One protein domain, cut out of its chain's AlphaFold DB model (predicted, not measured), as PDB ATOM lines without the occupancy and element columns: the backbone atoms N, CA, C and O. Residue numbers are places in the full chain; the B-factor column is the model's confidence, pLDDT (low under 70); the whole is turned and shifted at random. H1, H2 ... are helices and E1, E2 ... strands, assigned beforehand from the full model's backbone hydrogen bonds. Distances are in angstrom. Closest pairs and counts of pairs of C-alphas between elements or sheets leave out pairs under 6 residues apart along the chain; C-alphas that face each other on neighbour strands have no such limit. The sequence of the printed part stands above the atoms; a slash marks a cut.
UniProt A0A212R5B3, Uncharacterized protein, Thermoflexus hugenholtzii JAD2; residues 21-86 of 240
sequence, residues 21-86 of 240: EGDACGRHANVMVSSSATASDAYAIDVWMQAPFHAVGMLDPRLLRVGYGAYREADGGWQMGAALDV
ATOM      1  N   GLU A  21     292.614 288.170 283.378       91.38
ATOM      2  CA  GLU A  21     293.550 287.312 282.657       91.38
ATOM      3  C   GLU A  21     294.964 287.909 282.600       91.38
ATOM      4  O   GLU A  21     295.939 287.173 282.783       91.38
ATOM      5  N   GLY A  22     295.079 289.225 282.382       90.69
ATOM      6  CA  GLY A  22     296.343 289.968 282.392       90.69
ATOM      7  C   GLY A  22     297.010 289.934 283.763       90.69
ATOM      8  O   GLY A  22     298.163 289.519 283.871       90.69
ATOM      9  N   ASP A  23     296.253 290.224 284.822       93.69
ATOM     10  CA  ASP A  23     296.704 290.133 286.214       93.69
ATOM     11  C   ASP A  23     297.141 288.712 286.602       93.69
ATOM     12  O   ASP A  23     298.196 288.499 287.204       93.69
ATOM     13  N   ALA A  24     296.353 287.706 286.213       92.38
ATOM     14  CA  ALA A  24     296.709 286.313 286.445       92.38
ATOM     15  C   ALA A  24     297.994 285.916 285.702       92.38
ATOM     16  O   ALA A  24     298.770 285.124 286.236       92.38
ATOM     17  N   CYS A  25     298.226 286.439 284.494       91.56
ATOM     18  CA  CYS A  25     299.464 286.221 283.748       91.56
ATOM     19  C   CYS A  25     300.653 286.927 284.406       91.56
ATOM     20  O   CYS A  25     301.628 286.265 284.750       91.56
ATOM     21  N   GLY A  26     300.556 288.237 284.648       92.44
ATOM     22  CA  GLY A  26     301.649 289.058 285.169       92.44
ATOM     23  C   GLY A  26     302.230 288.525 286.480       92.44
ATOM     24  O   GLY A  26     303.448 288.431 286.619       92.44
ATOM     25  N   ARG A  27     301.375 288.053 287.400       94.31
ATOM     26  CA  ARG A  27     301.786 287.455 288.688       94.31
ATOM     27  C   ARG A  27     302.597 286.162 288.572       94.31
ATOM     28  O   ARG A  27     303.167 285.720 289.566       94.31
ATOM     29  N   HIS A  28     302.624 285.548 287.394       95.62
ATOM     30  CA  HIS A  28     303.313 284.287 287.119       95.62
ATOM     31  C   HIS A  28     304.343 284.404 285.992       95.62
ATOM     32  O   HIS A  28     304.940 283.406 285.585       95.62
ATOM     33  N   ALA A  29     304.532 285.612 285.467       95.69
ATOM     34  CA  ALA A  29     305.296 285.855 284.265       95.69
ATOM     35  C   ALA A  29     306.569 286.634 284.544       95.69
ATOM     36  O   ALA A  29     306.589 287.495 285.414       95.69
ATOM     37  N   ASN A  30     307.589 286.407 283.724       96.12
ATOM     38  CA  ASN A  30     308.573 287.443 283.457       96.12
ATOM     39  C   ASN A  30     307.856 288.588 282.731       96.12
ATOM     40  O   ASN A  30     307.078 288.331 281.811       96.12
ATOM     41  N   VAL A  31     308.103 289.836 283.127       94.56
ATOM     42  CA  VAL A  31     307.519 291.019 282.478       94.56
ATOM     43  C   VAL A  31     308.625 291.960 282.016       94.56
ATOM     44  O   VAL A  31     309.702 291.996 282.603       94.56
ATOM     45  N   MET A  32     308.392 292.680 280.924       92.81
ATOM     46  CA  MET A  32     309.321 293.680 280.393       92.81
ATOM     47  C   MET A  32     308.560 294.779 279.659       92.81
ATOM     48  O   MET A  32     307.397 294.593 279.274       92.81
ATOM     49  N   VAL A  33     309.214 295.920 279.465       92.62
ATOM     50  CA  VAL A  33     308.673 297.044 278.699       92.62
ATOM     51  C   VAL A  33     309.747 297.682 277.844       92.62
ATOM     52  O   VAL A  33     310.852 297.891 278.311       92.62
ATOM     53  N   SER A  34     309.398 298.116 276.638       91.06
ATOM     54  CA  SER A  34     310.286 298.926 275.805       91.06
ATOM     55  C   SER A  34     309.674 300.292 275.550       91.06
ATOM     56  O   SER A  34     308.462 300.420 275.393       91.06
ATOM     57  N   SER A  35     310.503 301.326 275.443       90.88
ATOM     58  CA  SER A  35     310.079 302.655 274.982       90.88
ATOM     59  C   SER A  35     309.932 302.739 273.458       90.88
ATOM     60  O   SER A  35     309.661 303.810 272.923       90.88
ATOM     61  N   SER A  36     310.103 301.622 272.745       91.19
ATOM     62  CA  SER A  36     309.914 301.527 271.301       91.19
ATOM     63  C   SER A  36     308.701 300.669 270.955       91.19
ATOM     64  O   SER A  36     308.701 299.460 271.185       91.19
ATOM     65  N   ALA A  37     307.705 301.262 270.288       93.62
ATOM     66  CA  ALA A  37     306.567 300.520 269.733       93.62
ATOM     67  C   ALA A  37     306.982 299.494 268.658       93.62
ATOM     68  O   ALA A  37     306.194 298.626 268.291       93.62
ATOM     69  N   THR A  38     308.209 299.592 268.132       93.44
ATOM     70  CA  THR A  38     308.753 298.676 267.118       93.44
ATOM     71  C   THR A  38     309.627 297.564 267.699       93.44
ATOM     72  O   THR A  38     310.115 296.732 266.936       93.44
ATOM     73  N   ALA A  39     309.841 297.528 269.020       91.06
ATOM     74  CA  ALA A  39     310.562 296.436 269.670       91.06
ATOM     75  C   ALA A  39     309.880 295.091 269.365       91.06
ATOM     76  O   ALA A  39     308.657 294.962 269.463       91.06
ATOM     77  N   SER A  40     310.656 294.092 268.942       93.50
ATOM     78  CA  SER A  40     310.127 292.799 268.493       93.50
ATOM     79  C   SER A  40     309.786 291.877 269.667       93.50
ATOM     80  O   SER A  40     310.224 292.092 270.794       93.50
ATOM     81  N   ASP A  41     309.007 290.821 269.422       95.38
ATOM     82  CA  ASP A  41     308.767 289.801 270.453       95.38
ATOM     83  C   ASP A  41     310.065 289.055 270.804       95.38
ATOM     84  O   ASP A  41     310.322 288.771 271.970       95.38
ATOM     85  N   ALA A  42     310.925 288.808 269.806       93.38
ATOM     86  CA  ALA A  42     312.246 288.213 270.009       93.38
ATOM     87  C   ALA A  42     313.126 289.066 270.935       93.38
ATOM     88  O   ALA A  42     313.798 288.529 271.805       93.38
ATOM     89  N   TYR A  43     313.045 290.392 270.815       90.38
ATOM     90  CA  TYR A  43     313.752 291.306 271.704       90.38
ATOM     91  C   TYR A  43     313.327 291.137 273.176       90.38
ATOM     92  O   TYR A  43     314.184 291.166 274.053       90.38
ATOM     93  N   ALA A  44     312.046 290.877 273.469       93.31
ATOM     94  CA  ALA A  44     311.615 290.579 274.841       93.31
ATOM     95  C   ALA A  44     312.231 289.282 275.384       93.31
ATOM     96  O   ALA A  44     312.655 289.231 276.537       93.31
ATOM     97  N   ILE A  45     312.323 288.247 274.543       95.19
ATOM     98  CA  ILE A  45     312.990 286.988 274.905       95.19
ATOM     99  C   ILE A  45     314.470 287.237 275.212       95.19
ATOM    100  O   ILE A  45     314.972 286.752 276.223       95.19
ATOM    101  N   ASP A  46     315.145 288.033 274.386       93.81
ATOM    102  CA  ASP A  46     316.558 288.371 274.555       93.81
ATOM    103  C   ASP A  46     316.814 289.144 275.854       93.81
ATOM    104  O   ASP A  46     317.744 288.808 276.590       93.81
ATOM    105  N   VAL A  47     315.948 290.114 276.178       92.62
ATOM    106  CA  VAL A  47     315.985 290.892 277.429       92.62
ATOM    107  C   VAL A  47     315.929 289.983 278.655       92.62
ATOM    108  O   VAL A  47     316.742 290.136 279.567       92.62
ATOM    109  N   TRP A  48     315.021 289.007 278.685       95.75
ATOM    110  CA  TRP A  48     314.947 288.078 279.812       95.75
ATOM    111  C   TRP A  48     316.103 287.074 279.823       95.75
ATOM    112  O   TRP A  48     316.614 286.751 280.891       95.75
ATOM    113  N   MET A  49     316.564 286.600 278.663       96.75
ATOM    114  CA  MET A  49     317.652 285.616 278.576       96.75
ATOM    115  C   MET A  49     319.042 286.190 278.878       96.75
ATOM    116  O   MET A  49     319.968 285.425 279.173       96.75
ATOM    117  N   GLN A  50     319.203 287.514 278.830       94.50
ATOM    118  CA  GLN A  50     320.407 288.188 279.309       94.50
ATOM    119  C   GLN A  50     320.351 288.588 280.789       94.50
ATOM    120  O   GLN A  50     321.350 289.094 281.296       94.50
ATOM    121  N   ALA A  51     319.228 288.367 281.478       95.00
ATOM    122  CA  ALA A  51     318.993 288.766 282.862       95.00
ATOM    123  C   ALA A  51     318.891 287.510 283.758       95.00
ATOM    124  O   ALA A  51     318.020 286.666 283.536       95.00
ATOM    125  N   PRO A  52     319.821 287.287 284.709       97.38
ATOM    126  CA  PRO A  52     319.966 285.991 285.370       97.38
ATOM    127  C   PRO A  52     318.732 285.554 286.164       97.38
ATOM    128  O   PRO A  52     318.431 284.361 286.172       97.38
ATOM    129  N   PHE A  53     318.008 286.464 286.821       97.75
ATOM    130  CA  PHE A  53     316.847 286.079 287.625       97.75
ATOM    131  C   PHE A  53     315.648 285.694 286.750       97.75
ATOM    132  O   PHE A  53     315.013 284.670 287.007       97.75
ATOM    133  N   HIS A  54     315.386 286.430 285.669       97.38
ATOM    134  CA  HIS A  54     314.367 286.063 284.683       97.38
ATOM    135  C   HIS A  54     314.729 284.771 283.933       97.38
ATOM    136  O   HIS A  54     313.876 283.895 283.754       97.38
ATOM    137  N   ALA A  55     315.993 284.622 283.522       98.00
ATOM    138  CA  ALA A  55     316.469 283.462 282.775       98.00
ATOM    139  C   ALA A  55     316.351 282.152 283.571       98.00
ATOM    140  O   ALA A  55     316.072 281.113 282.977       98.00
ATOM    141  N   VAL A  56     316.498 282.176 284.905       98.06
ATOM    142  CA  VAL A  56     316.300 280.986 285.759       98.06
ATOM    143  C   VAL A  56     314.908 280.375 285.566       98.06
ATOM    144  O   VAL A  56     314.802 279.154 285.441       98.06
ATOM    145  N   GLY A  57     313.861 281.201 285.496       96.19
ATOM    146  CA  GLY A  57     312.494 280.732 285.254       96.19
ATOM    147  C   GLY A  57     312.287 280.196 283.835       96.19
ATOM    148  O   GLY A  57     311.570 279.222 283.643       96.19
ATOM    149  N   MET A  58     312.952 280.784 282.837       97.88
ATOM    150  CA  MET A  58     312.835 280.355 281.434       97.88
ATOM    151  C   MET A  58     313.613 279.073 281.117       97.88
ATOM    152  O   MET A  58     313.207 278.304 280.251       97.88
ATOM    153  N   LEU A  59     314.731 278.840 281.808       97.75
ATOM    154  CA  LEU A  59     315.591 277.657 281.653       97.75
ATOM    155  C   LEU A  59     315.134 276.461 282.492       97.75
ATOM    156  O   LEU A  59     315.784 275.413 282.531       97.75
ATOM    157  N   ASP A  60     314.033 276.635 283.199       97.38
ATOM    158  CA  ASP A  60     313.456 275.661 284.085       97.38
ATOM    159  C   ASP A  60     312.976 274.410 283.331       97.38
ATOM    160  O   ASP A  60     312.020 274.488 282.559       97.38
ATOM    161  N   PRO A  61     313.539 273.217 283.588       96.56
ATOM    162  CA  PRO A  61     313.148 272.013 282.862       96.56
ATOM    163  C   PRO A  61     311.742 271.517 283.211       96.56
ATOM    164  O   PRO A  61     311.241 270.615 282.544       96.56
ATOM    165  N   ARG A  62     311.113 272.054 284.267       96.50
ATOM    166  CA  ARG A  62     309.705 271.780 284.574       96.50
ATOM    167  C   ARG A  62     308.768 272.584 283.674       96.50
ATOM    168  O   ARG A  62     307.616 272.192 283.537       96.50
ATOM    169  N   LEU A  63     309.219 273.688 283.081       96.94
ATOM    170  CA  LEU A  63     308.391 274.573 282.266       96.94
ATOM    171  C   LEU A  63     308.172 273.975 280.868       96.94
ATOM    172  O   LEU A  63     309.004 274.127 279.978       96.94
ATOM    173  N   LEU A  64     307.045 273.287 280.668       96.31
ATOM    174  CA  LEU A  64     306.718 272.637 279.385       96.31
ATOM    175  C   LEU A  64     305.749 273.446 278.528       96.31
ATOM    176  O   LEU A  64     305.612 273.202 277.329       96.31
ATOM    177  N   ARG A  65     305.051 274.400 279.142       95.88
ATOM    178  CA  ARG A  65     304.102 275.285 278.469       95.88
ATOM    179  C   ARG A  65     304.328 276.698 278.959       95.88
ATOM    180  O   ARG A  65     304.574 276.913 280.138       95.88
ATOM    181  N   VAL A  66     304.197 277.656 278.057       95.12
ATOM    182  CA  VAL A  66     304.273 279.078 278.381       95.12
ATOM    183  C   VAL A  66     303.096 279.797 277.745       95.12
ATOM    184  O   VAL A  66     302.629 279.417 276.669       95.12
ATOM    185  N   GLY A  67     302.613 280.835 278.415       93.88
ATOM    186  CA  GLY A  67     301.766 281.852 277.807       93.88
ATOM    187  C   GLY A  67     302.623 283.068 277.493       93.88
ATOM    188  O   GLY A  67     303.342 283.534 278.370       93.88
ATOM    189  N   TYR A  68     302.552 283.580 276.267       95.12
ATOM    190  CA  TYR A  68     303.196 284.836 275.887       95.12
ATOM    191  C   TYR A  68     302.139 285.839 275.439       95.12
ATOM    192  O   TYR A  68     301.259 285.502 274.643       95.12
ATOM    193  N   GLY A  69     302.238 287.066 275.934       93.94
ATOM    194  CA  GLY A  69     301.410 288.183 275.500       93.94
ATOM    195  C   GLY A  69     302.250 289.440 275.364       93.94
ATOM    196  O   GLY A  69     303.079 289.726 276.225       93.94
ATOM    197  N   ALA A  70     302.019 290.201 274.297       94.62
ATOM    198  CA  ALA A  70     302.649 291.494 274.086       94.62
ATOM    199  C   ALA A  70     301.631 292.516 273.582       94.62
ATOM    200  O   ALA A  70     300.758 292.202 272.771       94.62
ATOM    201  N   TYR A  71     301.773 293.749 274.051       95.00
ATOM    202  CA  TYR A  71     300.989 294.893 273.613       95.00
ATOM    203  C   TYR A  71     301.927 296.020 273.198       95.00
ATOM    204  O   TYR A  71     302.961 296.231 273.836       95.00
ATOM    205  N   ARG A  72     301.571 296.733 272.127       94.50
ATOM    206  CA  ARG A  72     302.360 297.833 271.571       94.50
ATOM    207  C   ARG A  72     301.461 298.965 271.150       94.50
ATOM    208  O   ARG A  72     300.498 298.744 270.419       94.50
ATOM    209  N   GLU A  73     301.842 300.165 271.536       95.56
ATOM    210  CA  GLU A  73     301.205 301.384 271.081       95.56
ATOM    211  C   GLU A  73     302.173 302.549 271.284       95.56
ATOM    212  O   GLU A  73     302.939 302.590 272.241       95.56
ATOM    213  N   ALA A  74     302.206 303.475 270.329       92.00
ATOM    214  CA  ALA A  74     303.077 304.643 270.405       92.00
ATOM    215  C   ALA A  74     302.417 305.749 271.252       92.00
ATOM    216  O   ALA A  74     302.167 306.845 270.749       92.00
ATOM    217  N   ASP A  75     302.086 305.451 272.512       80.56
ATOM    218  CA  ASP A  75     301.285 306.308 273.395       80.56
ATOM    219  C   ASP A  75     301.871 306.465 274.814       80.56
ATOM    220  O   ASP A  75     301.277 306.048 275.799       80.56
ATOM    221  N   GLY A  76     303.009 307.154 274.947       76.56
ATOM    222  CA  GLY A  76     303.556 307.527 276.262       76.56
ATOM    223  C   GLY A  76     305.031 307.181 276.441       76.56
ATOM    224  O   GLY A  76     305.812 307.305 275.491       76.56
ATOM    225  N   GLY A  77     305.408 306.813 277.672       87.69
ATOM    226  CA  GLY A  77     306.776 306.450 278.042       87.69
ATOM    227  C   GLY A  77     307.150 305.044 277.571       87.69
ATOM    228  O   GLY A  77     308.079 304.880 276.777       87.69
ATOM    229  N   TRP A  78     306.406 304.038 278.027       91.50
ATOM    230  CA  TRP A  78     306.523 302.658 277.564       91.50
ATOM    231  C   TRP A  78     305.591 302.420 276.386       91.50
ATOM    232  O   TRP A  78     304.393 302.642 276.473       91.50
ATOM    233  N   GLN A  79     306.149 301.926 275.288       94.00
ATOM    234  CA  GLN A  79     305.450 301.733 274.018       94.00
ATOM    235  C   GLN A  79     305.303 300.257 273.624       94.00
ATOM    236  O   GLN A  79     304.571 299.920 272.696       94.00
ATOM    237  N   MET A  80     305.993 299.365 274.332       94.12
ATOM    238  CA  MET A  80     305.791 297.922 274.310       94.12
ATOM    239  C   MET A  80     305.742 297.425 275.752       94.12
ATOM    240  O   MET A  80     306.525 297.874 276.585       94.12
ATOM    241  N   GLY A  81     304.873 296.461 276.030       93.94
ATOM    242  CA  GLY A  81     304.958 295.614 277.212       93.94
ATOM    243  C   GLY A  81     304.771 294.159 276.811       93.94
ATOM    244  O   GLY A  81     303.914 293.870 275.976       93.94
ATOM    245  N   ALA A  82     305.551 293.257 277.397       95.31
ATOM    246  CA  ALA A  82     305.384 291.822 277.204       95.31
ATOM    247  C   ALA A  82     305.431 291.063 278.527       95.31
ATOM    248  O   ALA A  82     306.100 291.474 279.475       95.31
ATOM    249  N   ALA A  83     304.719 289.943 278.558       96.12
ATOM    250  CA  ALA A  83     304.697 289.000 279.659       96.12
ATOM    251  C   ALA A  83     304.886 287.576 279.120       96.12
ATOM    252  O   ALA A  83     304.246 287.190 278.139       96.12
ATOM    253  N   LEU A  84     305.750 286.804 279.774       96.56
ATOM    254  CA  LEU A  84     305.957 285.382 279.526       96.56
ATOM    255  C   LEU A  84     305.721 284.607 280.817       96.56
ATOM    256  O   LEU A  84     306.528 284.691 281.736       96.56
ATOM    257  N   ASP A  85     304.632 283.851 280.883       96.81
ATOM    258  CA  ASP A  85     304.309 282.994 282.022       96.81
ATOM    259  C   ASP A  85     305.323 281.859 282.154       96.81
ATOM    260  O   ASP A  85     305.374 280.961 281.309       96.81
ATOM    261  N   VAL A  86     306.112 281.911 283.225       96.88
ATOM    262  CA  VAL A  86     307.191 280.960 283.509       96.88
ATOM    263  C   VAL A  86     306.885 280.070 284.710       96.88
ATOM    264  O   VAL A  86     307.758 279.305 285.112       96.88
TER     265      VAL A  86
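What this domain is: This is residues 21 to 86 of the 240 residues of an uncharacterized protein of Thermoflexus hugenholtzii JAD2 (UniProt A0A212R5B3). A three-stranded sheet has H2 across one face and short H1 standing up from the other, while H3 makes a corner with H2. The 66 printed residues run H1 E1 H2 H3 E2 E3, mixed class, the antiparallel sheet ordered E1 E3 E2. The whole is compact, with radius of gyration of the C-alphas 11.9 A and spans 37 by 27 by 15 A.

Where its parts are: H1, residues 21 to 26, spans 8.7 A from C-alpha 21 at (293.550, 287.312, 282.657). E1, 29 to 34, spans 16.4 A; H2, 41 to 49, 12.7 A; H3, 52 to 58, 9.9 A; E2, 68 to 72, 13.7 A. E3, 80 to 85, spans 16.9 A, ending at C-alpha 85 (304.309, 282.994, 282.022).

How they stand to each other: E1 and E3 pair with N 30 to O 84 at 2.8 A; hairpin E2 and E3 with N 71 to O 81 at 2.9 A. E1, H2 H3, E2 form a split strand-helix-strand unit, E3 between its parallel strands, with a right-handed crossover. H1 and H2 are on opposite faces, each at height 8.6 A; closest C-alphas are Cys 25 and Asp 85 of E3, 6.1 A, and Met 32 of E1 and Ala 44, 6.8 A. H2 and H3 touch only at the corner, C-alphas Met 49 and Ala 55 closest at 4.9 A. O i to N i+4 pairs are within hydrogen-bond range throughout H1 and H2, and 2 of 3 in H3.

The domain as a whole: The farthest C-alphas, Pro 61 and Asp 75, are 37.5 A apart. The printed part has no cut, no link is long, and no printed residue is under 70 in pLDDT.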